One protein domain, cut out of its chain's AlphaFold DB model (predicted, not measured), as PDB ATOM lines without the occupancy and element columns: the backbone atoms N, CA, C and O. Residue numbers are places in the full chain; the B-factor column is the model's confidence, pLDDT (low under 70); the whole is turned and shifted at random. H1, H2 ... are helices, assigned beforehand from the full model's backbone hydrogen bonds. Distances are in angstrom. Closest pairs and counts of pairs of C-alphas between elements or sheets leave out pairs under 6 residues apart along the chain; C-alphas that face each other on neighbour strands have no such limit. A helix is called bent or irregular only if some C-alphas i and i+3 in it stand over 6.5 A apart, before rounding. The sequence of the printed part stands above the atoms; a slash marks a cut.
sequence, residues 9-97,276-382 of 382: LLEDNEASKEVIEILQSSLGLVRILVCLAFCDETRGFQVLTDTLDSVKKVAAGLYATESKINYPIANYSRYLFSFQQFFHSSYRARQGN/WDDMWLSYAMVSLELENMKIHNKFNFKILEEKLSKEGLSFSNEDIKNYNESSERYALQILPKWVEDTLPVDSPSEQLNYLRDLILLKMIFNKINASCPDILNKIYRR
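AT A GLANCE: This is residues 9 to 97 and 276 to 382 of the 382 residues of an uncharacterized protein of bacterium (UniProt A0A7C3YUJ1). The longest helix, H11, is bent into an L whose arms H11a and H11b both cross H2, and H2, H6 and H7 form a three-helix bundle, up and down, each running against the one before it in the chain. H8 and H10 pack on H11a, while the short H3 and H5 pack on H6. The printed part has 196 residues, with eleven named helices, H1 to H11 in chain order, and no named strand: all helix. It is compact, with a radius of gyration of the C-alphas of 17.4 A and spans of 49 by 42 by 27 A.

HOW THE PARTS SIT: Begin at H11, residues 348 to 380, by its hydrogen bonds assigned as one helix but bent: C-alphas 367 and 370 are 8.0 A apart, and arms H11a, residues 348 to 367, and H11b, residues 370 to 380, stand about perpendicular at 87 degrees. H11a touches H10, residues 323 to 337, at a steep tilt of 58 degrees, opposite ways; their closest C-alphas are those of Ala 331 and Arg 356, 5.0 A apart. H8, residues 300 to 310, touches H11a, closest at C-alphas 301 and 358, 7.1 A. H2, residues 24 to 39, touches H11b, closest at C-alphas 35 and 372, 5.6 A. H2 touches H7, residues 278 to 295, the same way at a shallow tilt of 28 degrees, closest at C-alphas 30 and 279, 5.6 A. H6, residues 72 to 97, touches H7 with residues 72 to 83 alone, opposite ways at a shallow tilt of 16 degrees, closest at C-alphas 72 and 295, 5.2 A. H6 touches H3, residues 46 to 50, and H5, residues 62 to 66, and is near H4, residues 54 to 59. H1, residues 14 to 22, is close to H2 but not clearly touching, and H9, residues 317 to 321, only just touches H10, only at the corner, with 3 pairs within 8 A. Every O i to N i+4 pair is within hydrogen-bond range in H2, H3, H4, H5, H8, H9 and H11a, against 3 of 5 in H1, 18 of 22 in H6, 12 of 14 in H7, 9 of 11 in H10 and 5 of 7 in H11b.

IN THESE COORDINATES: Find C-alpha 14, where H1 begins, at (55.052, 49.657, -34.430), and C-alpha 380, where H11b ends, at (40.347, 18.880, -34.265). H6 is 38.1 A long, H11a 28.6 A and H7 26.1 A. H10 is only just irregular, with C-alphas 333 and 336 6.7 A apart; H11b is irregular, with C-alphas 370 and 373 7.1 A apart.

THE WHOLE: Residues 98 to 275 are not printed, and C-alphas 97 and 276 are 17.1 A apart across the cut. Of the links printed whole, none is long. Confidence is under 70 at residues 40 to 43 and 382.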
ATOM      1  N   LEU A   9      50.949  39.600 -40.968       96.00
ATOM      2  CA  LEU A   9      51.573  38.499 -40.233       96.00
ATOM      3  C   LEU A   9      53.097  38.470 -40.374       96.00
ATOM      4  O   LEU A   9      53.752  37.897 -39.507       96.00
ATOM      5  N   LEU A  10      53.669  39.085 -41.411       95.62
ATOM      6  CA  LEU A  10      55.118  39.176 -41.620       95.62
ATOM      7  C   LEU A  10      55.718  40.473 -41.069       95.62
ATOM      8  O   LEU A  10      56.916  40.521 -40.812       95.62
ATOM      9  N   GLU A  11      54.896  41.483 -40.798       93.06
ATOM     10  CA  GLU A  11      55.334  42.764 -40.247       93.06
ATOM     11  C   GLU A  11      55.542  42.698 -38.724       93.06
ATOM     12  O   GLU A  11      54.791  42.041 -38.009       93.06
ATOM     13  N   ASP A  12      56.573  43.392 -38.231       84.19
ATOM     14  CA  ASP A  12      56.902  43.510 -36.795       84.19
ATOM     15  C   ASP A  12      57.133  44.976 -36.362       84.19
ATOM     16  O   ASP A  12      57.678  45.247 -35.292       84.19
ATOM     17  N   ASN A  13      56.758  45.947 -37.201       83.81
ATOM     18  CA  ASN A  13      56.946  47.370 -36.911       83.81
ATOM     19  C   ASN A  13      55.795  47.934 -36.046       83.81
ATOM     20  O   ASN A  13      54.688  47.397 -36.046       83.81
ATOM     21  N   GLU A  14      56.050  49.030 -35.319       79.12
ATOM     22  CA  GLU A  14      55.052  49.657 -34.430       79.12
ATOM     23  C   GLU A  14      53.776  50.086 -35.167       79.12
ATOM     24  O   GLU A  14      52.685  49.928 -34.626       79.12
ATOM     25  N   ALA A  15      53.888  50.568 -36.411       77.12
ATOM     26  CA  ALA A  15      52.734  51.015 -37.193       77.12
ATOM     27  C   ALA A  15      51.769  49.861 -37.524       77.12
ATOM     28  O   ALA A  15      50.559  50.060 -37.609       77.12
ATOM     29  N   SER A  16      52.283  48.638 -37.669       85.88
ATOM     30  CA  SER A  16      51.475  47.448 -37.944       85.88
ATOM     31  C   SER A  16      50.865  46.837 -36.685       85.88
ATOM     32  O   SER A  16      49.860  46.138 -36.797       85.88
ATOM     33  N   LYS A  17      51.408  47.100 -35.487       88.62
ATOM     34  CA  LYS A  17      50.886  46.514 -34.238       88.62
ATOM     35  C   LYS A  17      49.432  46.883 -33.986       88.62
ATOM     36  O   LYS A  17      48.633  46.008 -33.673       88.62
ATOM     37  N   GLU A  18      49.084  48.150 -34.182       87.19
ATOM     38  CA  GLU A  18      47.711  48.622 -33.998       87.19
ATOM     39  C   GLU A  18      46.735  47.926 -34.959       87.19
ATOM     40  O   GLU A  18      45.683  47.439 -34.544       87.19
ATOM     41  N   VAL A  19      47.128  47.789 -36.227       89.81
ATOM     42  CA  VAL A  19      46.350  47.083 -37.254       89.81
ATOM     43  C   VAL A  19      46.190  45.603 -36.894       89.81
ATOM     44  O   VAL A  19      45.104  45.037 -37.018       89.81
ATOM     45  N   ILE A  20      47.271  44.965 -36.435       92.44
ATOM     46  CA  ILE A  20      47.294  43.555 -36.032       92.44
ATOM     47  C   ILE A  20      46.378  43.312 -34.833       92.44
ATOM     48  O   ILE A  20      45.716  42.275 -34.797       92.44
ATOM     49  N   GLU A  21      46.316  44.238 -33.875       90.62
ATOM     50  CA  GLU A  21      45.393  44.158 -32.738       90.62
ATOM     51  C   GLU A  21      43.934  44.188 -33.206       90.62
ATOM     52  O   GLU A  21      43.172  43.281 -32.873       90.62
ATOM     53  N   ILE A  22      43.562  45.152 -34.058       91.06
ATOM     54  CA  ILE A  22      42.194  45.257 -34.602       91.06
ATOM     55  C   ILE A  22      41.823  44.003 -35.401       91.06
ATOM     56  O   ILE A  22      40.725  43.454 -35.280       91.06
ATOM     57  N   LEU A  23      42.749  43.515 -36.226       93.38
ATOM     58  CA  LEU A  23      42.527  42.368 -37.100       93.38
ATOM     59  C   LEU A  23      42.878  41.032 -36.446       93.38
ATOM     60  O   LEU A  23      42.831  40.011 -37.133       93.38
ATOM     61  N   GLN A  24      43.180  40.977 -35.146       93.31
ATOM     62  CA  GLN A  24      43.703  39.773 -34.487       93.31
ATOM     63  C   GLN A  24      42.818  38.546 -34.736       93.31
ATOM     64  O   GLN A  24      43.308  37.452 -35.034       93.31
ATOM     65  N   SER A  25      41.497  38.729 -34.662       91.75
ATOM     66  CA  SER A  25      40.522  37.667 -34.919       91.75
ATOM     67  C   SER A  25      40.588  37.164 -36.370       91.75
ATOM     68  O   SER A  25      40.640  35.952 -36.613       91.75
ATOM     69  N   SER A  26      40.651  38.091 -37.330       94.31
ATOM     70  CA  SER A  26      40.765  37.841 -38.774       94.31
ATOM     71  C   SER A  26      42.095  37.185 -39.142       94.31
ATOM     72  O   SER A  26      42.105  36.138 -39.787       94.31
ATOM     73  N   LEU A  27      43.214  37.709 -38.647       96.00
ATOM     74  CA  LEU A  27      44.539  37.107 -38.801       96.00
ATOM     75  C   LEU A  27      44.609  35.717 -38.152       96.00
ATOM     76  O   LEU A  27      45.310  34.836 -38.640       96.00
ATOM     77  N   GLY A  28      43.823  35.464 -37.102       95.75
ATOM     78  CA  GLY A  28      43.636  34.127 -36.542       95.75
ATOM     79  C   GLY A  28      43.061  33.117 -37.545       95.75
ATOM     80  O   GLY A  28      43.479  31.961 -37.541       95.75
ATOM     81  N   LEU A  29      42.141  33.531 -38.428       95.81
ATOM     82  CA  LEU A  29      41.645  32.676 -39.517       95.81
ATOM     83  C   LEU A  29      42.736  32.421 -40.559       95.81
ATOM     84  O   LEU A  29      42.908  31.282 -40.978       95.81
ATOM     85  N   VAL A  30      43.524  33.439 -40.908       97.25
ATOM     86  CA  VAL A  30      44.674  33.275 -41.810       97.25
ATOM     87  C   VAL A  30      45.659  32.240 -41.272       97.25
ATOM     88  O   VAL A  30      46.029  31.309 -41.982       97.25
ATOM     89  N   ARG A  31      46.033  32.348 -39.993       96.81
ATOM     90  CA  ARG A  31      46.929  31.385 -39.335       96.81
ATOM     91  C   ARG A  31      46.386  29.960 -39.406       96.81
ATOM     92  O   ARG A  31      47.152  29.038 -39.660       96.81
ATOM     93  N   ILE A  32      45.076  29.781 -39.220       94.94
ATOM     94  CA  ILE A  32      44.422  28.480 -39.393       94.94
ATOM     95  C   ILE A  32      44.627  27.960 -40.818       94.94
ATOM     96  O   ILE A  32      45.087  26.834 -40.974       94.94
ATOM     97  N   LEU A  33      44.322  28.764 -41.840       94.94
ATOM     98  CA  LEU A  33      44.465  28.352 -43.239       94.94
ATOM     99  C   LEU A  33      45.902  27.949 -43.575       94.94
ATOM    100  O   LEU A  33      46.120  26.894 -44.162       94.94
ATOM    101  N   VAL A  34      46.875  28.751 -43.141       95.69
ATOM    102  CA  VAL A  34      48.302  28.481 -43.346       95.69
ATOM    103  C   VAL A  34      48.734  27.194 -42.633       95.69
ATOM    104  O   VAL A  34      49.405  26.361 -43.237       95.69
ATOM    105  N   CYS A  35      48.321  26.973 -41.381       94.12
ATOM    106  CA  CYS A  35      48.638  25.726 -40.679       94.12
ATOM    107  C   CYS A  35      47.968  24.509 -41.344       94.12
ATOM    108  O   CYS A  35      48.613  23.474 -41.480       94.12
ATOM    109  N   LEU A  36      46.712  24.612 -41.800       91.75
ATOM    110  CA  LEU A  36      46.038  23.524 -42.529       91.75
ATOM    111  C   LEU A  36      46.745  23.201 -43.854       91.75
ATOM    112  O   LEU A  36      46.817  22.034 -44.229       91.75
ATOM    113  N   ALA A  37      47.281  24.217 -44.534       91.88
ATOM    114  CA  ALA A  37      47.991  24.071 -45.801       91.88
ATOM    115  C   ALA A  37      49.365  23.389 -45.663       91.88
ATOM    116  O   ALA A  37      49.720  22.576 -46.514       91.88
ATOM    117  N   PHE A  38      50.133  23.706 -44.611       91.12
ATOM    118  CA  PHE A  38      51.532  23.264 -44.476       91.12
ATOM    119  C   PHE A  38      51.793  22.186 -43.411       91.12
ATOM    120  O   PHE A  38      52.850  21.564 -43.457       91.12
ATOM    121  N   CYS A  39      50.898  21.948 -42.443       84.69
ATOM    122  CA  CYS A  39      51.158  20.965 -41.377       84.69
ATOM    123  C   CYS A  39      50.654  19.551 -41.662       84.69
ATOM    124  O   CYS A  39      51.139  18.619 -41.023       84.69
ATOM    125  N   ASP A  40      49.646  19.371 -42.518       69.88
ATOM    126  CA  ASP A  40      48.942  18.089 -42.587       69.88
ATOM    127  C   ASP A  40      48.509  17.719 -44.012       69.88
ATOM    128  O   ASP A  40      47.410  18.035 -44.470       69.88
ATOM    129  N   GLU A  41      49.392  16.994 -44.702       62.09
ATOM    130  CA  GLU A  41      49.221  16.551 -46.093       62.09
ATOM    131  C   GLU A  41      47.988  15.655 -46.307       62.09
ATOM    132  O   GLU A  41      47.426  15.613 -47.401       62.09
ATOM    133  N   THR A  42      47.554  14.919 -45.277       56.09
ATOM    134  CA  THR A  42      46.547  13.850 -45.429       56.09
ATOM    135  C   THR A  42      45.231  14.156 -44.726       56.09
ATOM    136  O   THR A  42      44.172  13.755 -45.217       56.09
ATOM    137  N   ARG A  43      45.263  14.907 -43.620       63.34
ATOM    138  CA  ARG A  43      44.077  15.293 -42.846       63.34
ATOM    139  C   ARG A  43      43.785  16.790 -42.850       63.34
ATOM    140  O   ARG A  43      42.689  17.146 -42.419       63.34
ATOM    141  N   GLY A  44      44.676  17.636 -43.381       70.25
ATOM    142  CA  GLY A  44      44.592  19.101 -43.291       70.25
ATOM    143  C   GLY A  44      43.192  19.632 -43.566       70.25
ATOM    144  O   GLY A  44      42.489  20.020 -42.645       70.25
ATOM    145  N   PHE A  45      42.707  19.542 -44.802       84.31
ATOM    146  CA  PHE A  45      41.330  19.952 -45.122       84.31
ATOM    147  C   PHE A  45      40.273  18.853 -44.908       84.31
ATOM    148  O   PHE A  45      39.079  19.129 -45.015       84.31
ATOM    149  N   GLN A  46      40.680  17.624 -44.568       86.12
ATOM    150  CA  GLN A  46      39.755  16.528 -44.240       86.12
ATOM    151  C   GLN A  46      38.977  16.813 -42.953       86.12
ATOM    152  O   GLN A  46      37.781  16.549 -42.886       86.12
ATOM    153  N   VAL A  47      39.607  17.430 -41.951       86.69
ATOM    154  CA  VAL A  47      38.889  17.803 -40.722       86.69
ATOM    155  C   VAL A  47      37.688  18.703 -41.001       86.69
ATOM    156  O   VAL A  47      36.660  18.585 -40.340       86.69
ATOM    157  N   LEU A  48      37.770  19.570 -42.014       89.00
ATOM    158  CA  LEU A  48      36.658  20.451 -42.359       89.00
ATOM    159  C   LEU A  48      35.470  19.663 -42.915       89.00
ATOM    160  O   LEU A  48      34.333  20.029 -42.644       89.00
ATOM    161  N   THR A  49      35.711  18.574 -43.654       87.75
ATOM    162  CA  THR A  49      34.634  17.687 -44.125       87.75
ATOM    163  C   THR A  49      34.064  16.825 -42.998       87.75
ATOM    164  O   THR A  49      32.863  16.538 -42.975       87.75
ATOM    165  N   ASP A  50      34.913  16.410 -42.057       85.94
ATOM    166  CA  ASP A  50      34.538  15.508 -40.963       85.94
ATOM    167  C   ASP A  50      33.695  16.224 -39.899       85.94
ATOM    168  O   ASP A  50      32.789  15.627 -39.326       85.94
ATOM    169  N   THR A  51      33.943  17.520 -39.697       85.19
ATOM    170  CA  THR A  51      33.256  18.370 -38.708       85.19
ATOM    171  C   THR A  51      31.958  19.006 -39.222       85.19
ATOM    172  O   THR A  51      31.278  19.714 -38.477       85.19
ATOM    173  N   LEU A  52      31.569  18.764 -40.482       86.38
ATOM    174  CA  LEU A  52      30.265  19.201 -40.987       86.38
ATOM    175  C   LEU A  52      29.128  18.423 -40.319       86.38
ATOM    176  O   LEU A  52      29.090  17.193 -40.356       86.38
ATOM    177  N   ASP A  53      28.148  19.152 -39.786       86.19
ATOM    178  CA  ASP A  53      26.943  18.551 -39.228       86.19
ATOM    179  C   ASP A  53      26.098  17.845 -40.303       86.19
ATOM    180  O   ASP A  53      26.124  18.181 -41.493       86.19
ATOM    181  N   SER A  54      25.329  16.844 -39.870       86.62
ATOM    182  CA  SER A  54      24.515  16.018 -40.763       86.62
ATOM    183  C   SER A  54      23.471  16.830 -41.530       86.62
ATOM    184  O   SER A  54      23.202  16.516 -42.686       86.62
ATOM    185  N   VAL A  55      22.925  17.901 -40.941       86.81
ATOM    186  CA  VAL A  55      21.927  18.757 -41.598       86.81
ATOM    187  C   VAL A  55      22.543  19.452 -42.806       86.81
ATOM    188  O   VAL A  55      21.977  19.380 -43.898       86.81
ATOM    189  N   LYS A  56      23.731  20.049 -42.658       87.06
ATOM    190  CA  LYS A  56      24.469  20.637 -43.786       87.06
ATOM    191  C   LYS A  56      24.806  19.595 -44.845       87.06
ATOM    192  O   LYS A  56      24.638  19.873 -46.031       87.06
ATOM    193  N   LYS A  57      25.225  18.390 -44.441       87.12
ATOM    194  CA  LYS A  57      25.518  17.296 -45.383       87.12
ATOM    195  C   LYS A  57      24.291  16.873 -46.193       87.12
ATOM    196  O   LYS A  57      24.422  16.675 -47.400       87.12
ATOM    197  N   VAL A  58      23.113  16.772 -45.572       90.44
ATOM    198  CA  VAL A  58      21.851  16.493 -46.282       90.44
ATOM    199  C   VAL A  58      21.490  17.648 -47.211       90.44
ATOM    200  O   VAL A  58      21.299  17.429 -48.404       90.44
ATOM    201  N   ALA A  59      21.406  18.870 -46.678       90.50
ATOM    202  CA  ALA A  59      20.898  20.031 -47.406       90.50
ATOM    203  C   ALA A  59      21.753  20.383 -48.632       90.50
ATOM    204  O   ALA A  59      21.215  20.766 -49.667       90.50
ATOM    205  N   ALA A  60      23.072  20.207 -48.536       89.19
ATOM    206  CA  ALA A  60      23.997  20.425 -49.645       89.19
ATOM    207  C   ALA A  60      24.201  19.183 -50.538       89.19
ATOM    208  O   ALA A  60      25.013  19.218 -51.459       89.19
ATOM    209  N   GLY A  61      23.502  18.069 -50.277       89.62
ATOM    210  CA  GLY A  61      23.607  16.846 -51.079       89.62
ATOM    211  C   GLY A  61      24.959  16.127 -50.973       89.62
ATOM    212  O   GLY A  61      25.317  15.347 -51.858       89.62
ATOM    213  N   LEU A  62      25.720  16.351 -49.897       89.94
ATOM    214  CA  LEU A  62      27.082  15.831 -49.760       89.94
ATOM    215  C   LEU A  62      27.128  14.308 -49.626       89.94
ATOM    216  O   LEU A  62      28.062  13.699 -50.138       89.94
ATOM    217  N   TYR A  63      26.104  13.664 -49.059       88.69
ATOM    218  CA  TYR A  63      26.046  12.195 -49.003       88.69
ATOM    219  C   TYR A  63      26.087  11.547 -50.395       88.69
ATOM    220  O   TYR A  63      26.755  10.531 -50.603       88.69
ATOM    221  N   ALA A  64      25.437  12.167 -51.386       87.62
ATOM    222  CA  ALA A  64      25.500  11.700 -52.768       87.62
ATOM    223  C   ALA A  64      26.921  11.829 -53.342       87.62
ATOM    224  O   ALA A  64      27.348  10.969 -54.113       87.62
ATOM    225  N   THR A  65      27.669  12.862 -52.949       87.31
ATOM    226  CA  THR A  65      29.070  13.036 -53.359       87.31
ATOM    227  C   THR A  65      30.015  12.068 -52.641       87.31
ATOM    228  O   THR A  65      30.891  11.493 -53.282       87.31
ATOM    229  N   GLU A  66      29.790  11.792 -51.350       84.56
ATOM    230  CA  GLU A  66      30.585  10.854 -50.542       84.56
ATOM    231  C   GLU A  66      30.499   9.417 -51.085       84.56
ATOM    232  O   GLU A  66      31.513   8.723 -51.154       84.56
ATOM    233  N   SER A  67      29.321   8.993 -51.560       86.75
ATOM    234  CA  SER A  67      29.146   7.684 -52.213       86.75
ATOM    235  C   SER A  67      29.905   7.531 -53.542       86.75
ATOM    236  O   SER A  67      30.086   6.414 -54.026       86.75
ATOM    237  N   LYS A  68      30.385   8.636 -54.132       88.19
ATOM    238  CA  LYS A  68      31.097   8.679 -55.419       88.19
ATOM    239  C   LYS A  68      32.584   8.991 -55.235       88.19
ATOM    240  O   LYS A  68      33.153   9.755 -56.009       88.19
ATOM    241  N   ILE A  69      33.230   8.381 -54.240       78.94
ATOM    242  CA  ILE A  69      34.630   8.678 -53.882       78.94
ATOM    243  C   ILE A  69      35.627   8.492 -55.043       78.94
ATOM    244  O   ILE A  69      36.617   9.211 -55.122       78.94
ATOM    245  N   ASN A  70      35.330   7.584 -55.979       85.81
ATOM    246  CA  ASN A  70      36.159   7.317 -57.161       85.81
ATOM    247  C   ASN A  70      35.925   8.300 -58.321       85.81
ATOM    248  O   ASN A  70      36.597   8.194 -59.343       85.81
ATOM    249  N   TYR A  71      34.968   9.225 -58.206       89.31
ATOM    250  CA  TYR A  71      34.740  10.277 -59.193       89.31
ATOM    251  C   TYR A  71      35.408  11.574 -58.708       89.31
ATOM    252  O   TYR A  71      34.889  12.201 -57.779       89.31
ATOM    253  N   PRO A  72      36.534  12.003 -59.317       87.88
ATOM    254  CA  PRO A  72      37.361  13.087 -58.780       87.88
ATOM    255  C   PRO A  72      36.600  14.390 -58.533       87.88
ATOM    256  O   PRO A  72      36.783  15.014 -57.495       87.88
ATOM    257  N   ILE A  73      35.683  14.762 -59.433       90.25
ATOM    258  CA  ILE A  73      34.906  16.004 -59.318       90.25
ATOM    259  C   ILE A  73      33.924  15.946 -58.138       90.25
ATOM    260  O   ILE A  73      33.853  16.898 -57.365       90.25
ATOM    261  N   ALA A  74      33.204  14.833 -57.942       87.69
ATOM    262  CA  ALA A  74      32.322  14.693 -56.775       87.69
ATOM    263  C   ALA A  74      33.114  14.606 -55.466       87.69
ATOM    264  O   ALA A  74      32.704  15.158 -54.446       87.69
ATOM    265  N   ASN A  75      34.269  13.942 -55.484       84.12
ATOM    266  CA  ASN A  75      35.137  13.912 -54.317       84.12
ATOM    267  C   ASN A  75      35.691  15.310 -53.996       84.12
ATOM    268  O   ASN A  75      35.738  15.685 -52.831       84.12
ATOM    269  N   TYR A  76      36.059  16.109 -54.998       89.94
ATOM    270  CA  TYR A  76      36.496  17.496 -54.819       89.94
ATOM    271  C   TYR A  76      35.378  18.396 -54.276       89.94
ATOM    272  O   TYR A  76      35.611  19.141 -53.321       89.94
ATOM    273  N   SER A  77      34.149  18.285 -54.797       91.12
ATOM    274  CA  SER A  77      33.046  19.182 -54.422       91.12
ATOM    275  C   SER A  77      32.729  19.168 -52.925       91.12
ATOM    276  O   SER A  77      32.409  20.215 -52.364       91.12
ATOM    277  N   ARG A  78      32.872  18.020 -52.240       89.75
ATOM    278  CA  ARG A  78      32.692  17.969 -50.775       89.75
ATOM    279  C   ARG A  78      33.752  18.771 -50.019       89.75
ATOM    280  O   ARG A  78      33.416  19.427 -49.033       89.75
ATOM    281  N   TYR A  79      35.007  18.753 -50.468       90.75
ATOM    282  CA  TYR A  79      36.075  19.528 -49.834       90.75
ATOM    283  C   TYR A  79      35.911  21.012 -50.122       90.75
ATOM    284  O   TYR A  79      36.017  21.809 -49.192       90.75
ATOM    285  N   LEU A  80      35.589  21.369 -51.369       92.88
ATOM    286  CA  LEU A  80      35.322  22.751 -51.754       92.88
ATOM    287  C   LEU A  80      34.192  23.345 -50.907       92.88
ATOM    288  O   LEU A  80      34.381  24.387 -50.282       92.88
ATOM    289  N   PHE A  81      33.058  22.643 -50.807       93.88
ATOM    290  CA  PHE A  81      31.934  23.082 -49.983       93.88
ATOM    291  C   PHE A  81      32.335  23.235 -48.511       93.88
ATOM    292  O   PHE A  81      32.051  24.257 -47.894       93.88
ATOM    293  N   SER A  82      33.016  22.238 -47.941       92.44
ATOM    294  CA  SER A  82      33.409  22.258 -46.524       92.44
ATOM    295  C   SER A  82      34.369  23.405 -46.213       92.44
ATOM    296  O   SER A  82      34.202  24.095 -45.207       92.44
ATOM    297  N   PHE A  83      35.338  23.646 -47.098       94.00
ATOM    298  CA  PHE A  83      36.264  24.768 -47.001       94.00
ATOM    299  C   PHE A  83      35.536  26.112 -47.086       94.00
ATOM    300  O   PHE A  83      35.714  26.952 -46.203       94.00
ATOM    301  N   GLN A  84      34.675  26.305 -48.090       94.38
ATOM    302  CA  GLN A  84      33.903  27.539 -48.252       94.38
ATOM    303  C   GLN A  84      32.983  27.786 -47.053       94.38
ATOM    304  O   GLN A  84      32.975  28.883 -46.493       94.38
ATOM    305  N   GLN A  85      32.262  26.759 -46.600       92.69
ATOM    306  CA  GLN A  85      31.390  26.842 -45.432       92.69
ATOM    307  C   GLN A  85      32.182  27.223 -44.180       92.69
ATOM    308  O   GLN A  85      31.765  28.125 -43.447       92.69
ATOM    309  N   PHE A  86      33.314  26.558 -43.931       92.81
ATOM    310  CA  PHE A  86      34.203  26.874 -42.817       92.81
ATOM    311  C   PHE A  86      34.687  28.322 -42.901       92.81
ATOM    312  O   PHE A  86      34.489  29.085 -41.953       92.81
ATOM    313  N   PHE A  87      35.271  28.716 -44.034       94.38
ATOM    314  CA  PHE A  87      35.853  30.038 -44.218       94.38
ATOM    315  C   PHE A  87      34.807  31.140 -44.057       94.38
ATOM    316  O   PHE A  87      34.980  32.005 -43.205       94.38
ATOM    317  N   HIS A  88      33.698  31.095 -44.799       92.75
ATOM    318  CA  HIS A  88      32.705  32.171 -44.783       92.75
ATOM    319  C   HIS A  88      31.951  32.263 -43.455       92.75
ATOM    320  O   HIS A  88      31.693  33.371 -42.985       92.75
ATOM    321  N   SER A  89      31.663  31.135 -42.792       87.75
ATOM    322  CA  SER A  89      31.069  31.162 -41.444       87.75
ATOM    323  C   SER A  89      32.031  31.792 -40.434       87.75
ATOM    324  O   SER A  89      31.643  32.618 -39.608       87.75
ATOM    325  N   SER A  90      33.307  31.414 -40.519       89.88
ATOM    326  CA  SER A  90      34.380  31.887 -39.648       89.88
ATOM    327  C   SER A  90      34.690  33.370 -39.878       89.88
ATOM    328  O   SER A  90      34.854  34.115 -38.912       89.88
ATOM    329  N   TYR A  91      34.726  33.808 -41.135       90.31
ATOM    330  CA  TYR A  91      34.912  35.195 -41.548       90.31
ATOM    331  C   TYR A  91      33.747  36.072 -41.079       90.31
ATOM    332  O   TYR A  91      33.980  37.066 -40.393       90.31
ATOM    333  N   ARG A  92      32.496  35.654 -41.322       83.69
ATOM    334  CA  ARG A  92      31.296  36.378 -40.869       83.69
ATOM    335  C   ARG A  92      31.294  36.604 -39.358       83.69
ATOM    336  O   ARG A  92      31.035  37.713 -38.906       83.69
ATOM    337  N   ALA A  93      31.643  35.584 -38.575       82.31
ATOM    338  CA  ALA A  93      31.725  35.700 -37.117       82.31
ATOM    339  C   ALA A  93      32.812  36.681 -36.629       82.31
ATOM    340  O   ALA A  93      32.774  37.107 -35.479       82.31
ATOM    341  N   ARG A  94      33.795  37.021 -37.471       87.88
ATOM    342  CA  ARG A  94      34.920  37.909 -37.126       87.88
ATOM    343  C   ARG A  94      34.726  39.344 -37.579       87.88
ATOM    344  O   ARG A  94      35.348  40.223 -36.996       87.88
ATOM    345  N   GLN A  95      33.873  39.585 -38.576       85.00
ATOM    346  CA  GLN A  95      33.560  40.935 -39.049       85.00
ATOM    347  C   GLN A  95      33.046  41.823 -37.908       85.00
ATOM    348  O   GLN A  95      33.530  42.939 -37.755       85.00
ATOM    349  N   GLY A  96      32.146  41.300 -37.063       83.62
ATOM    350  CA  GLY A  96      31.658  42.011 -35.875       83.62
ATOM    351  C   GLY A  96      32.792  42.411 -34.927       83.62
ATOM    352  O   GLY A  96      32.923  43.583 -34.601       83.62
ATOM    353  N   ASN A  97      33.688  41.472 -34.599       87.75
ATOM    354  CA  ASN A  97      34.827  41.730 -33.709       87.75
ATOM    355  C   ASN A  97      35.738  42.861 -34.217       87.75
ATOM    356  O   ASN A  97      36.252  43.631 -33.415       87.75
ATOM    357  N   TRP A 276      45.629  45.462 -46.658       92.38
ATOM    358  CA  TRP A 276      46.275  44.220 -46.215       92.38
ATOM    359  C   TRP A 276      45.795  43.038 -47.058       92.38
ATOM    360  O   TRP A 276      44.634  42.985 -47.465       92.38
ATOM    361  N   ASP A 277      46.690  42.086 -47.311       94.94
ATOM    362  CA  ASP A 277      46.457  40.995 -48.259       94.94
ATOM    363  C   ASP A 277      46.271  39.627 -47.585       94.94
ATOM    364  O   ASP A 277      45.782  38.701 -48.234       94.94
ATOM    365  N   ASP A 278      46.628  39.471 -46.300       96.44
ATOM    366  CA  ASP A 278      46.783  38.156 -45.658       96.44
ATOM    367  C   ASP A 278      45.560  37.237 -45.843       96.44
ATOM    368  O   ASP A 278      45.716  36.046 -46.124       96.44
ATOM    369  N   MET A 279      44.340  37.772 -45.704       95.62
ATOM    370  CA  MET A 279      43.101  36.981 -45.753       95.62
ATOM    371  C   MET A 279      42.771  36.467 -47.143       95.62
ATOM    372  O   MET A 279      42.646  35.257 -47.331       95.62
ATOM    373  N   TRP A 280      42.594  37.372 -48.104       94.69
ATOM    374  CA  TRP A 280      42.142  36.992 -49.438       94.69
ATOM    375  C   TRP A 280      43.240  36.297 -50.231       94.69
ATOM    376  O   TRP A 280      42.926  35.378 -50.984       94.69
ATOM    377  N   LEU A 281      44.511  36.632 -49.979       96.69
ATOM    378  CA  LEU A 281      45.635  35.869 -50.507       96.69
ATOM    379  C   LEU A 281      45.590  34.419 -50.019       96.69
ATOM    380  O   LEU A 281      45.602  33.493 -50.826       96.69
ATOM    381  N   SER A 282      45.474  34.207 -48.705       97.06
ATOM    382  CA  SER A 282      45.433  32.855 -48.137       97.06
ATOM    383  C   SER A 282      44.206  32.074 -48.594       97.06
ATOM    384  O   SER A 282      44.323  30.895 -48.916       97.06
ATOM    385  N   TYR A 283      43.038  32.719 -48.658       97.12
ATOM    386  CA  TYR A 283      41.818  32.104 -49.177       97.12
ATOM    387  C   TYR A 283      41.980  31.662 -50.633       97.12
ATOM    388  O   TYR A 283      41.699  30.507 -50.945       97.12
ATOM    389  N   ALA A 284      42.454  32.556 -51.507       95.88
ATOM    390  CA  ALA A 284      42.604  32.275 -52.930       95.88
ATOM    391  C   ALA A 284      43.607  31.141 -53.172       95.88
ATOM    392  O   ALA A 284      43.276  30.167 -53.845       95.88
ATOM    393  N   MET A 285      44.789  31.219 -52.554       95.44
ATOM    394  CA  MET A 285      45.826  30.194 -52.690       95.44
ATOM    395  C   MET A 285      45.347  28.831 -52.189       95.44
ATOM    396  O   MET A 285      45.497  27.832 -52.884       95.44
ATOM    397  N   VAL A 286      44.720  28.775 -51.010       94.25
ATOM    398  CA  VAL A 286      44.182  27.518 -50.472       94.25
ATOM    399  C   VAL A 286      43.066  26.962 -51.357       94.25
ATOM    400  O   VAL A 286      43.023  25.755 -51.581       94.25
ATOM    401  N   SER A 287      42.182  27.816 -51.880       93.06
ATOM    402  CA  SER A 287      41.089  27.392 -52.759       93.06
ATOM    403  C   SER A 287      41.597  26.780 -54.066       93.06
ATOM    404  O   SER A 287      41.070  25.749 -54.483       93.06
ATOM    405  N   LEU A 288      42.606  27.394 -54.697       92.31
ATOM    406  CA  LEU A 288      43.257  26.861 -55.901       92.31
ATOM    407  C   LEU A 288      43.942  25.524 -55.600       92.31
ATOM    408  O   LEU A 288      43.782  24.543 -56.322       92.31
ATOM    409  N   GLU A 289      44.648  25.452 -54.475       92.12
ATOM    410  CA  GLU A 289      45.381  24.252 -54.092       92.12
ATOM    411  C   GLU A 289      44.484  23.077 -53.711       92.12
ATOM    412  O   GLU A 289      44.837  21.923 -53.948       92.12
ATOM    413  N   LEU A 290      43.289  23.342 -53.191       90.50
ATOM    414  CA  LEU A 290      42.293  22.314 -52.897       90.50
ATOM    415  C   LEU A 290      41.913  21.488 -54.135       90.50
ATOM    416  O   LEU A 290      41.685  20.281 -54.013       90.50
ATOM    417  N   GLU A 291      41.859  22.110 -55.313       89.50
ATOM    418  CA  GLU A 291      41.602  21.416 -56.579       89.50
ATOM    419  C   GLU A 291      42.769  20.497 -56.946       89.50
ATOM    420  O   GLU A 291      42.582  19.284 -57.097       89.50
ATOM    421  N   ASN A 292      43.985  21.050 -56.980       89.56
ATOM    422  CA  ASN A 292      45.219  20.311 -57.253       89.56
ATOM    423  C   ASN A 292      45.379  19.091 -56.337       89.56
ATOM    424  O   ASN A 292      45.672  17.981 -56.800       89.56
ATOM    425  N   MET A 293      45.102  19.264 -55.045       88.25
ATOM    426  CA  MET A 293      45.198  18.197 -54.053       88.25
ATOM    427  C   MET A 293      44.190  17.077 -54.293       88.25
ATOM    428  O   MET A 293      44.520  15.905 -54.117       88.25
ATOM    429  N   LYS A 294      42.939  17.405 -54.637       87.25
ATOM    430  CA  LYS A 294      41.838  16.423 -54.639       87.25
ATOM    431  C   LYS A 294      41.535  15.826 -56.004       87.25
ATOM    432  O   LYS A 294      41.045  14.698 -56.046       87.25
ATOM    433  N   ILE A 295      41.846  16.531 -57.086       87.56
ATOM    434  CA  ILE A 295      41.684  16.029 -58.455       87.56
ATOM    435  C   ILE A 295      42.991  15.418 -58.959       87.56
ATOM    436  O   ILE A 295      42.984  14.305 -59.485       87.56
ATOM    437  N   HIS A 296      44.113  16.115 -58.771       87.38
ATOM    438  CA  HIS A 296      45.398  15.737 -59.366       87.38
ATOM    439  C   HIS A 296      46.359  15.045 -58.393       87.38
ATOM    440  O   HIS A 296      47.425  14.598 -58.817       87.38
ATOM    441  N   ASN A 297      45.991  14.932 -57.109       87.06
ATOM    442  CA  ASN A 297      46.838  14.384 -56.042       87.06
ATOM    443  C   ASN A 297      48.226  15.053 -55.992       87.06
ATOM    444  O   ASN A 297      49.248  14.408 -55.750       87.06
ATOM    445  N   LYS A 298      48.253  16.358 -56.280       89.69
ATOM    446  CA  LYS A 298      49.449  17.198 -56.361       89.69
ATOM    447  C   LYS A 298      49.322  18.327 -55.341       89.69
ATOM    448  O   LYS A 298      48.254  18.900 -55.174       89.69
ATOM    449  N   PHE A 299      50.410  18.606 -54.629       90.31
ATOM    450  CA  PHE A 299      50.412  19.483 -53.457       90.31
ATOM    451  C   PHE A 299      51.499  20.536 -53.655       90.31
ATOM    452  O   PHE A 299      52.662  20.273 -53.337       90.31
ATOM    453  N   ASN A 300      51.167  21.719 -54.181       94.75
ATOM    454  CA  ASN A 300      52.203  22.709 -54.485       94.75
ATOM    455  C   ASN A 300      52.884  23.212 -53.209       94.75
ATOM    456  O   ASN A 300      54.078  23.487 -53.245       94.75
ATOM    457  N   PHE A 301      52.199  23.230 -52.059       93.12
ATOM    458  CA  PHE A 301      52.837  23.508 -50.762       93.12
ATOM    459  C   PHE A 301      54.007  22.560 -50.456       93.12
ATOM    460  O   PHE A 301      55.063  23.008 -50.006       93.12
ATOM    461  N   LYS A 302      53.844  21.264 -50.752       91.75
ATOM    462  CA  LYS A 302      54.880  20.242 -50.561       91.75
ATOM    463  C   LYS A 302      55.969  20.343 -51.617       91.75
ATOM    464  O   LYS A 302      57.148  20.323 -51.282       91.75
ATOM    465  N   ILE A 303      55.577  20.478 -52.886       95.19
ATOM    466  CA  ILE A 303      56.529  20.642 -53.991       95.19
ATOM    467  C   ILE A 303      57.430  21.843 -53.693       95.19
ATOM    468  O   ILE A 303      58.648  21.720 -53.760       95.19
ATOM    469  N   LEU A 304      56.861  22.969 -53.254       96.38
ATOM    470  CA  LEU A 304      57.624  24.138 -52.832       96.38
ATOM    471  C   LEU A 304      58.623  23.805 -51.717       96.38
ATOM    472  O   LEU A 304      59.789  24.173 -51.827       96.38
ATOM    473  N   GLU A 305      58.197  23.113 -50.661       94.00
ATOM    474  CA  GLU A 305      59.074  22.733 -49.549       94.00
ATOM    475  C   GLU A 305      60.232  21.831 -49.992       94.00
ATOM    476  O   GLU A 305      61.381  22.055 -49.596       94.00
ATOM    477  N   GLU A 306      59.964  20.869 -50.872       94.94
ATOM    478  CA  GLU A 306      60.997  20.017 -51.456       94.94
ATOM    479  C   GLU A 306      61.989  20.818 -52.301       94.94
ATOM    480  O   GLU A 306      63.195  20.584 -52.205       94.94
ATOM    481  N   LYS A 307      61.509  21.753 -53.131       96.56
ATOM    482  CA  LYS A 307      62.376  22.592 -53.972       96.56
ATOM    483  C   LYS A 307      63.215  23.537 -53.114       96.56
ATOM    484  O   LYS A 307      64.420  23.592 -53.312       96.56
ATOM    485  N   LEU A 308      62.622  24.211 -52.124       95.81
ATOM    486  CA  LEU A 308      63.362  25.063 -51.183       95.81
ATOM    487  C   LEU A 308      64.461  24.269 -50.464       95.81
ATOM    488  O   LEU A 308      65.612  24.700 -50.437       95.81
ATOM    489  N   SER A 309      64.130  23.074 -49.966       94.62
ATOM    490  CA  SER A 309      65.080  22.205 -49.262       94.62
ATOM    491  C   SER A 309      66.216  21.717 -50.164       94.62
ATOM    492  O   SER A 309      67.378  21.770 -49.765       94.62
ATOM    493  N   LYS A 310      65.907  21.273 -51.391       95.44
ATOM    494  CA  LYS A 310      66.910  20.821 -52.376       95.44
ATOM    495  C   LYS A 310      67.895  21.929 -52.750       95.44
ATOM    496  O   LYS A 310      69.055  21.645 -53.026       95.44
ATOM    497  N   GLU A 311      67.439  23.175 -52.721       93.00
ATOM    498  CA  GLU A 311      68.237  24.359 -53.042       93.00
ATOM    499  C   GLU A 311      68.945  24.973 -51.830       93.00
ATOM    500  O   GLU A 311      69.635  25.983 -51.963       93.00
ATOM    501  N   GLY A 312      68.779  24.392 -50.636       92.75
ATOM    502  CA  GLY A 312      69.332  24.950 -49.402       92.75
ATOM    503  C   GLY A 312      68.766  26.332 -49.059       92.75
ATOM    504  O   GLY A 312      69.414  27.108 -48.356       92.75
ATOM    505  N   LEU A 313      67.572  26.660 -49.561       92.75
ATOM    506  CA  LEU A 313      66.909  27.936 -49.320       92.75
ATOM    507  C   LEU A 313      66.138  27.856 -48.002       92.75
ATOM    508  O   LEU A 313      65.286  26.991 -47.805       92.75
ATOM    509  N   SER A 314      66.427  28.788 -47.100       92.50
ATOM    510  CA  SER A 314      65.733  28.941 -45.822       92.50
ATOM    511  C   SER A 314      65.450  30.415 -45.565       92.50
ATOM    512  O   SER A 314      66.185  31.283 -46.031       92.50
ATOM    513  N   PHE A 315      64.366  30.709 -44.846       95.00
ATOM    514  CA  PHE A 315      63.976  32.089 -44.569       95.00
ATOM    515  C   PHE A 315      64.705  32.609 -43.335       95.00
ATOM    516  O   PHE A 315      64.436  32.182 -42.211       95.00
ATOM    517  N   SER A 316      65.618  33.549 -43.550       94.56
ATOM    518  CA  SER A 316      66.244  34.308 -42.470       94.56
ATOM    519  C   SER A 316      65.287  35.368 -41.906       94.56
ATOM    520  O   SER A 316      64.300  35.738 -42.540       94.56
ATOM    521  N   ASN A 317      65.604  35.934 -40.737       92.94
ATOM    522  CA  ASN A 317      64.844  37.071 -40.195       92.94
ATOM    523  C   ASN A 317      64.850  38.286 -41.140       92.94
ATOM    524  O   ASN A 317      63.878  39.034 -41.177       92.94
ATOM    525  N   GLU A 318      65.928  38.478 -41.902       94.94
ATOM    526  CA  GLU A 318      66.017  39.560 -42.885       94.94
ATOM    527  C   GLU A 318      65.110  39.300 -44.092       94.94
ATOM    528  O   GLU A 318      64.486  40.228 -44.602       94.94
ATOM    529  N   ASP A 319      64.955  38.035 -44.499       96.25
ATOM    530  CA  ASP A 319      63.996  37.670 -45.544       96.25
ATOM    531  C   ASP A 319      62.556  37.933 -45.121       96.25
ATOM    532  O   ASP A 319      61.751  38.364 -45.937       96.25
ATOM    533  N   ILE A 320      62.228  37.680 -43.853       95.38
ATOM    534  CA  ILE A 320      60.893  37.961 -43.318       95.38
ATOM    535  C   ILE A 320      60.630  39.469 -43.273       95.38
ATOM    536  O   ILE A 320      59.534  39.899 -43.620       95.38
ATOM    537  N   LYS A 321      61.624  40.286 -42.900       94.12
ATOM    538  CA  LYS A 321      61.488  41.751 -42.909       94.12
ATOM    539  C   LYS A 321      61.311  42.314 -44.318       94.12
ATOM    540  O   LYS A 321      60.485  43.201 -44.508       94.12
ATOM    541  N   ASN A 322      62.037  41.771 -45.295       95.25
ATOM    542  CA  ASN A 322      61.977  42.177 -46.702       95.25
ATOM    543  C   ASN A 322      61.172  41.173 -47.542       95.25
ATOM    544  O   ASN A 322      61.588  40.776 -48.632       95.25
ATOM    545  N   TYR A 323      60.027  40.712 -47.023       96.50
ATOM    546  CA  TYR A 323      59.288  39.588 -47.604       96.50
ATOM    547  C   TYR A 323      58.874  39.803 -49.065       96.50
ATOM    548  O   TYR A 323      58.818  38.834 -49.821       96.50
ATOM    549  N   ASN A 324      58.617  41.043 -49.498       96.19
ATOM    550  CA  ASN A 324      58.293  41.339 -50.895       96.19
ATOM    551  C   ASN A 324      59.477  41.009 -51.815       96.19
ATOM    552  O   ASN A 324      59.345  40.181 -52.716       96.19
ATOM    553  N   GLU A 325      60.647  41.591 -51.554       96.62
ATOM    554  CA  GLU A 325      61.856  41.373 -52.347       96.62
ATOM    555  C   GLU A 325      62.366  39.929 -52.222       96.62
ATOM    556  O   GLU A 325      62.750  39.302 -53.215       96.62
ATOM    557  N   SER A 326      62.347  39.366 -51.012       97.19
ATOM    558  CA  SER A 326      62.821  38.003 -50.776       97.19
ATOM    559  C   SER A 326      61.916  36.955 -51.414       97.19
ATOM    560  O   SER A 326      62.433  36.005 -52.003       97.19
ATOM    561  N   SER A 327      60.589  37.109 -51.366       97.50
ATOM    562  CA  SER A 327      59.677  36.160 -52.021       97.50
ATOM    563  C   SER A 327      59.821  36.170 -53.542       97.50
ATOM    564  O   SER A 327      59.857  35.097 -54.140       97.50
ATOM    565  N   GLU A 328      59.985  37.339 -54.169       97.38
ATOM    566  CA  GLU A 328      60.259  37.451 -55.609       97.38
ATOM    567  C   GLU A 328      61.593  36.783 -55.969       97.38
ATOM    568  O   GLU A 328      61.660  35.960 -56.886       97.38
ATOM    569  N   ARG A 329      62.646  37.060 -55.193       96.81
ATOM    570  CA  ARG A 329      63.970  36.448 -55.369       96.81
ATOM    571  C   ARG A 329      63.924  34.923 -55.262       96.81
ATOM    572  O   ARG A 329      64.598  34.244 -56.038       96.81
ATOM    573  N   TYR A 330      63.176  34.378 -54.304       97.50
ATOM    574  CA  TYR A 330      63.001  32.931 -54.167       97.50
ATOM    575  C   TYR A 330      62.149  32.359 -55.306       97.50
ATOM    576  O   TYR A 330      62.516  31.332 -55.873       97.50
ATOM    577  N   ALA A 331      61.076  33.039 -55.715       97.06
ATOM    578  CA  ALA A 331      60.222  32.598 -56.817       97.06
ATOM    579  C   ALA A 331      61.003  32.493 -58.138       97.06
ATOM    580  O   ALA A 331      60.894  31.484 -58.832       97.06
ATOM    581  N   LEU A 332      61.868  33.468 -58.440       96.62
ATOM    582  CA  LEU A 332      62.743  33.450 -59.621       96.62
ATOM    583  C   LEU A 332      63.745  32.285 -59.621       96.62
ATOM    584  O   LEU A 332      64.099  31.780 -60.683       96.62
ATOM    585  N   GLN A 333      64.206  31.846 -58.447       96.56
ATOM    586  CA  GLN A 333      65.111  30.695 -58.323       96.56
ATOM    587  C   GLN A 333      64.381  29.355 -58.442       96.56
ATOM    588  O   GLN A 333      64.965  28.374 -58.909       96.56
ATOM    589  N   ILE A 334      63.122  29.312 -58.002       96.88
ATOM    590  CA  ILE A 334      62.303  28.100 -57.947       96.88
ATOM    591  C   ILE A 334      61.590  27.838 -59.276       96.88
ATOM    592  O   ILE A 334      61.554  26.688 -59.707       96.88
ATOM    593  N   LEU A 335      61.070  28.871 -59.952       96.00
ATOM    594  CA  LEU A 335      60.268  28.733 -61.173       96.00
ATOM    595  C   LEU A 335      60.947  27.880 -62.263       96.00
ATOM    596  O   LEU A 335      60.314  26.939 -62.733       96.00
ATOM    597  N   PRO A 336      62.234  28.081 -62.622       95.31
ATOM    598  CA  PRO A 336      62.895  27.260 -63.646       95.31
ATOM    599  C   PRO A 336      63.043  25.778 -63.270       95.31
ATOM    600  O   PRO A 336      63.374  24.950 -64.115       95.31
ATOM    601  N   LYS A 337      62.858  25.446 -61.989       95.12
ATOM    602  CA  LYS A 337      63.004  24.101 -61.413       95.12
ATOM    603  C   LYS A 337      61.654  23.446 -61.144       95.12
ATOM    604  O   LYS A 337      61.611  22.290 -60.701       95.12
ATOM    605  N   TRP A 338      60.570  24.178 -61.384       96.00
ATOM    606  CA  TRP A 338      59.209  23.686 -61.303       96.00
ATOM    607  C   TRP A 338      58.889  22.921 -62.585       96.00
ATOM    608  O   TRP A 338      58.548  23.499 -63.612       96.00
ATOM    609  N   VAL A 339      59.086  21.606 -62.541       93.88
ATOM    610  CA  VAL A 339      58.862  20.701 -63.685       93.88
ATOM    611  C   VAL A 339      57.495  20.030 -63.605       93.88
ATOM    612  O   VAL A 339      57.036  19.389 -64.547       93.88
ATOM    613  N   GLU A 340      56.865  20.138 -62.442       93.56
ATOM    614  CA  GLU A 340      55.563  19.603 -62.141       93.56
ATOM    615  C   GLU A 340      54.495  20.442 -62.853       93.56
ATOM    616  O   GLU A 340      54.348  21.633 -62.595       93.56
ATOM    617  N   ASP A 341      53.724  19.806 -63.733       92.25
ATOM    618  CA  ASP A 341      52.571  20.424 -64.399       92.25
ATOM    619  C   ASP A 341      51.410  20.596 -63.400       92.25
ATOM    620  O   ASP A 341      50.523  19.743 -63.289       92.25
ATOM    621  N   THR A 342      51.542  21.579 -62.508       94.38
ATOM    622  CA  THR A 342      50.665  21.789 -61.339       94.38
ATOM    623  C   THR A 342      50.334  23.247 -61.063       94.38
ATOM    624  O   THR A 342      49.588  23.539 -60.125       94.38
ATOM    625  N   LEU A 343      50.910  24.176 -61.823       94.56
ATOM    626  CA  LEU A 343      50.625  25.595 -61.662       94.56
ATOM    627  C   LEU A 343      49.258  25.893 -62.295       94.56
ATOM    628  O   LEU A 343      49.023  25.471 -63.422       94.56
ATOM    629  N   PRO A 344      48.359  26.625 -61.618       92.06
ATOM    630  CA  PRO A 344      46.998  26.870 -62.110       92.06
ATOM    631  C   PRO A 344      46.927  27.948 -63.210       92.06
ATOM    632  O   PRO A 344      45.853  28.466 -63.501       92.06
ATOM    633  N   VAL A 345      48.075  28.350 -63.761       92.62
ATOM    634  CA  VAL A 345      48.241  29.480 -64.681       92.62
ATOM    635  C   VAL A 345      49.331  29.175 -65.706       92.62
ATOM    636  O   VAL A 345      50.343  28.540 -65.392       92.62
ATOM    637  N   ASP A 346      49.143  29.683 -66.923       90.25
ATOM    638  CA  ASP A 346      49.974  29.313 -68.073       90.25
ATOM    639  C   ASP A 346      51.084  30.327 -68.370       90.25
ATOM    640  O   ASP A 346      52.163  29.953 -68.835       90.25
ATOM    641  N   SER A 347      50.853  31.625 -68.132       94.19
ATOM    642  CA  SER A 347      51.841  32.636 -68.510       94.19
ATOM    643  C   SER A 347      53.011  32.684 -67.512       94.19
ATOM    644  O   SER A 347      52.790  32.629 -66.299       94.19
ATOM    645  N   PRO A 348      54.267  32.877 -67.967       91.62
ATOM    646  CA  PRO A 348      55.426  32.923 -67.067       91.62
ATOM    647  C   PRO A 348      55.316  33.984 -65.962       91.62
ATOM    648  O   PRO A 348      55.798  33.784 -64.848       91.62
ATOM    649  N   SER A 349      54.668  35.116 -66.256       92.88
ATOM    650  CA  SER A 349      54.459  36.181 -65.273       92.88
ATOM    651  C   SER A 349      53.460  35.774 -64.189       92.88
ATOM    652  O   SER A 349      53.666  36.093 -63.019       92.88
ATOM    653  N   GLU A 350      52.379  35.087 -64.554       93.88
ATOM    654  CA  GLU A 350      51.390  34.601 -63.588       93.88
ATOM    655  C   GLU A 350      51.956  33.451 -62.759       93.88
ATOM    656  O   GLU A 350      51.767  33.434 -61.546       93.88
ATOM    657  N   GLN A 351      52.720  32.546 -63.375       95.75
ATOM    658  CA  GLN A 351      53.422  31.470 -62.672       95.75
ATOM    659  C   GLN A 351      54.392  32.022 -61.625       95.75
ATOM    660  O   GLN A 351      54.428  31.540 -60.491       95.75
ATOM    661  N   LEU A 352      55.142  33.071 -61.976       96.50
ATOM    662  CA  LEU A 352      56.033  33.747 -61.039       96.50
ATOM    663  C   LEU A 352      55.261  34.379 -59.869       96.50
ATOM    664  O   LEU A 352      55.656  34.197 -58.718       96.50
ATOM    665  N   ASN A 353      54.157  35.081 -60.148       95.81
ATOM    666  CA  ASN A 353      53.292  35.665 -59.116       95.81
ATOM    667  C   ASN A 353      52.698  34.597 -58.192       95.81
ATOM    668  O   ASN A 353      52.737  34.749 -56.974       95.81
ATOM    669  N   TYR A 354      52.199  33.502 -58.762       96.62
ATOM    670  CA  TYR A 354      51.649  32.380 -58.016       96.62
ATOM    671  C   TYR A 354      52.694  31.760 -57.077       96.62
ATOM    672  O   TYR A 354      52.438  31.583 -55.887       96.62
ATOM    673  N   LEU A 355      53.902  31.480 -57.581       97.19
ATOM    674  CA  LEU A 355      54.982  30.923 -56.764       97.19
ATOM    675  C   LEU A 355      55.442  31.889 -55.676       97.19
ATOM    676  O   LEU A 355      55.678  31.463 -54.545       97.19
ATOM    677  N   ARG A 356      55.545  33.182 -55.991       96.94
ATOM    678  CA  ARG A 356      55.835  34.221 -54.999       96.94
ATOM    679  C   ARG A 356      54.791  34.208 -53.886       96.94
ATOM    680  O   ARG A 356      55.156  34.177 -52.715       96.94
ATOM    681  N   ASP A 357      53.513  34.185 -54.237       97.62
ATOM    682  CA  ASP A 357      52.409  34.195 -53.280       97.62
ATOM    683  C   ASP A 357      52.390  32.902 -52.428       97.62
ATOM    684  O   ASP A 357      52.178  32.955 -51.214       97.62
ATOM    685  N   LEU A 358      52.753  31.753 -53.007       97.06
ATOM    686  CA  LEU A 358      52.961  30.492 -52.283       97.06
ATOM    687  C   LEU A 358      54.135  30.574 -51.285       97.06
ATOM    688  O   LEU A 358      54.032  30.099 -50.149       97.06
ATOM    689  N   ILE A 359      55.238  31.216 -51.684       98.00
ATOM    690  CA  ILE A 359      56.404  31.479 -50.827       98.00
ATOM    691  C   ILE A 359      56.038  32.423 -49.683       98.00
ATOM    692  O   ILE A 359      56.439  32.169 -48.549       98.00
ATOM    693  N   LEU A 360      55.245  33.466 -49.939       98.12
ATOM    694  CA  LEU A 360      54.761  34.378 -48.902       98.12
ATOM    695  C   LEU A 360      53.954  33.632 -47.829       98.12
ATOM    696  O   LEU A 360      54.185  33.832 -46.635       98.12
ATOM    697  N   LEU A 361      53.081  32.699 -48.221       97.88
ATOM    698  CA  LEU A 361      52.377  31.850 -47.253       97.88
ATOM    699  C   LEU A 361      53.326  30.919 -46.484       97.88
ATOM    700  O   LEU A 361      53.140  30.728 -45.280       97.88
ATOM    701  N   LYS A 362      54.370  30.375 -47.126       97.56
ATOM    702  CA  LYS A 362      55.395  29.577 -46.427       97.56
ATOM    703  C   LYS A 362      56.227  30.436 -45.463       97.56
ATOM    704  O   LYS A 362      56.585  29.957 -44.391       97.56
ATOM    705  N   MET A 363      56.504  31.699 -45.785       98.00
ATOM    706  CA  MET A 363      57.145  32.643 -44.861       98.00
ATOM    707  C   MET A 363      56.262  32.900 -43.636       98.00
ATOM    708  O   MET A 363      56.763  32.857 -42.510       98.00
ATOM    709  N   ILE A 364      54.946  33.083 -43.831       97.69
ATOM    710  CA  ILE A 364      53.990  33.199 -42.716       97.69
ATOM    711  C   ILE A 364      54.043  31.927 -41.877       97.69
ATOM    712  O   ILE A 364      54.199  32.009 -40.660       97.69
ATOM    713  N   PHE A 365      53.979  30.758 -42.522       96.56
ATOM    714  CA  PHE A 365      54.096  29.467 -41.854       96.56
ATOM    715  C   PHE A 365      55.378  29.372 -41.023       96.56
ATOM    716  O   PHE A 365      55.306  29.025 -39.851       96.56
ATOM    717  N   ASN A 366      56.532  29.742 -41.581       95.38
ATOM    718  CA  ASN A 366      57.814  29.722 -40.878       95.38
ATOM    719  C   ASN A 366      57.801  30.594 -39.613       95.38
ATOM    720  O   ASN A 366      58.362  30.198 -38.595       95.38
ATOM    721  N   LYS A 367      57.120  31.745 -39.650       95.25
ATOM    722  CA  LYS A 367      56.983  32.643 -38.494       95.25
ATOM    723  C   LYS A 367      56.028  32.102 -37.419       95.25
ATOM    724  O   LYS A 367      56.211  32.412 -36.244       95.25
ATOM    725  N   ILE A 368      55.018  31.308 -37.788       95.25
ATOM    726  CA  ILE A 368      53.967  30.837 -36.859       95.25
ATOM    727  C   ILE A 368      54.011  29.334 -36.541       95.25
ATOM    728  O   ILE A 368      53.190  28.871 -35.747       95.25
ATOM    729  N   ASN A 369      54.923  28.564 -37.141       93.38
ATOM    730  CA  ASN A 369      54.932  27.094 -37.112       93.38
ATOM    731  C   ASN A 369      54.853  26.505 -35.693       93.38
ATOM    732  O   ASN A 369      54.100  25.560 -35.463       93.38
ATOM    733  N   ALA A 370      55.547  27.105 -34.726       92.81
ATOM    734  CA  ALA A 370      55.566  26.679 -33.332       92.81
ATOM    735  C   ALA A 370      54.177  26.745 -32.678       92.81
ATOM    736  O   ALA A 370      53.886  25.980 -31.766       92.81
ATOM    737  N   SER A 371      53.301  27.632 -33.161       92.94
ATOM    738  CA  SER A 371      51.917  27.769 -32.690       92.94
ATOM    739  C   SER A 371      50.923  26.877 -33.444       92.94
ATOM    740  O   SER A 371      49.780  26.741 -33.005       92.94
ATOM    741  N   CYS A 372      51.304  26.273 -34.577       92.12
ATOM    742  CA  CYS A 372      50.376  25.486 -35.393       92.12
ATOM    743  C   CYS A 372      49.769  24.271 -34.671       92.12
ATOM    744  O   CYS A 372      48.563  24.074 -34.826       92.12
ATOM    745  N   PRO A 373      50.501  23.490 -33.847       90.75
ATOM    746  CA  PRO A 373      49.898  22.389 -33.094       90.75
ATOM    747  C   PRO A 373      48.714  22.841 -32.228       90.75
ATOM    748  O   PRO A 373      47.647  22.229 -32.258       90.75
ATOM    749  N   ASP A 374      48.853  23.963 -31.519       90.88
ATOM    750  CA  ASP A 374      47.792  24.515 -30.671       90.88
ATOM    751  C   ASP A 374      46.617  25.063 -31.484       90.88
ATOM    752  O   ASP A 374      45.455  24.914 -31.091       90.88
ATOM    753  N   ILE A 375      46.903  25.689 -32.628       90.38
ATOM    754  CA  ILE A 375      45.881  26.188 -33.555       90.38
ATOM    755  C   ILE A 375      45.050  25.021 -34.098       90.38
ATOM    756  O   ILE A 375      43.821  25.070 -34.038       90.38
ATOM    757  N   LEU A 376      45.703  23.964 -34.579       87.75
ATOM    758  CA  LEU A 376      45.040  22.804 -35.172       87.75
ATOM    759  C   LEU A 376      44.290  21.973 -34.127       87.75
ATOM    760  O   LEU A 376      43.169  21.544 -34.386       87.75
ATOM    761  N   ASN A 377      44.823  21.835 -32.911       86.50
ATOM    762  CA  ASN A 377      44.124  21.168 -31.807       86.50
ATOM    763  C   ASN A 377      42.758  21.801 -31.500       86.50
ATOM    764  O   ASN A 377      41.812  21.092 -31.159       86.50
ATOM    765  N   LYS A 378      42.618  23.127 -31.644       84.94
ATOM    766  CA  LYS A 378      41.328  23.819 -31.470       84.94
ATOM    767  C   LYS A 378      40.324  23.514 -32.583       84.94
ATOM    768  O   LYS A 378      39.133  23.715 -32.369       84.94
ATOM    769  N   ILE A 379      40.791  23.071 -33.749       82.50
ATOM    770  CA  ILE A 379      39.948  22.661 -34.877       82.50
ATOM    771  C   ILE A 379      39.581  21.187 -34.726       82.50
ATOM    772  O   ILE A 379      38.409  20.858 -34.816       82.50
ATOM    773  N   TYR A 380      40.554  20.325 -34.414       78.50
ATOM    774  CA  TYR A 380      40.347  18.880 -34.265       78.50
ATOM    775  C   TYR A 380      39.469  18.485 -33.067       78.50
ATOM    776  O   TYR A 380      38.963  17.370 -33.031       78.50
ATOM    777  N   ARG A 381      39.322  19.361 -32.063       70.81
ATOM    778  CA  ARG A 381      38.470  19.131 -30.880       70.81
ATOM    779  C   ARG A 381      37.048  19.692 -31.008       70.81
ATOM    780  O   ARG A 381      36.284  19.558 -30.055       70.81
ATOM    781  N   ARG A 382      36.732  20.377 -32.108       59.47
ATOM    782  CA  ARG A 382      35.361  20.787 -32.443       59.47
ATOM    783  C   ARG A 382      34.673  19.657 -33.182       59.47
ATOM    784  O   ARG A 382      33.457  19.510 -32.950       59.47
TER     785      ARG A 382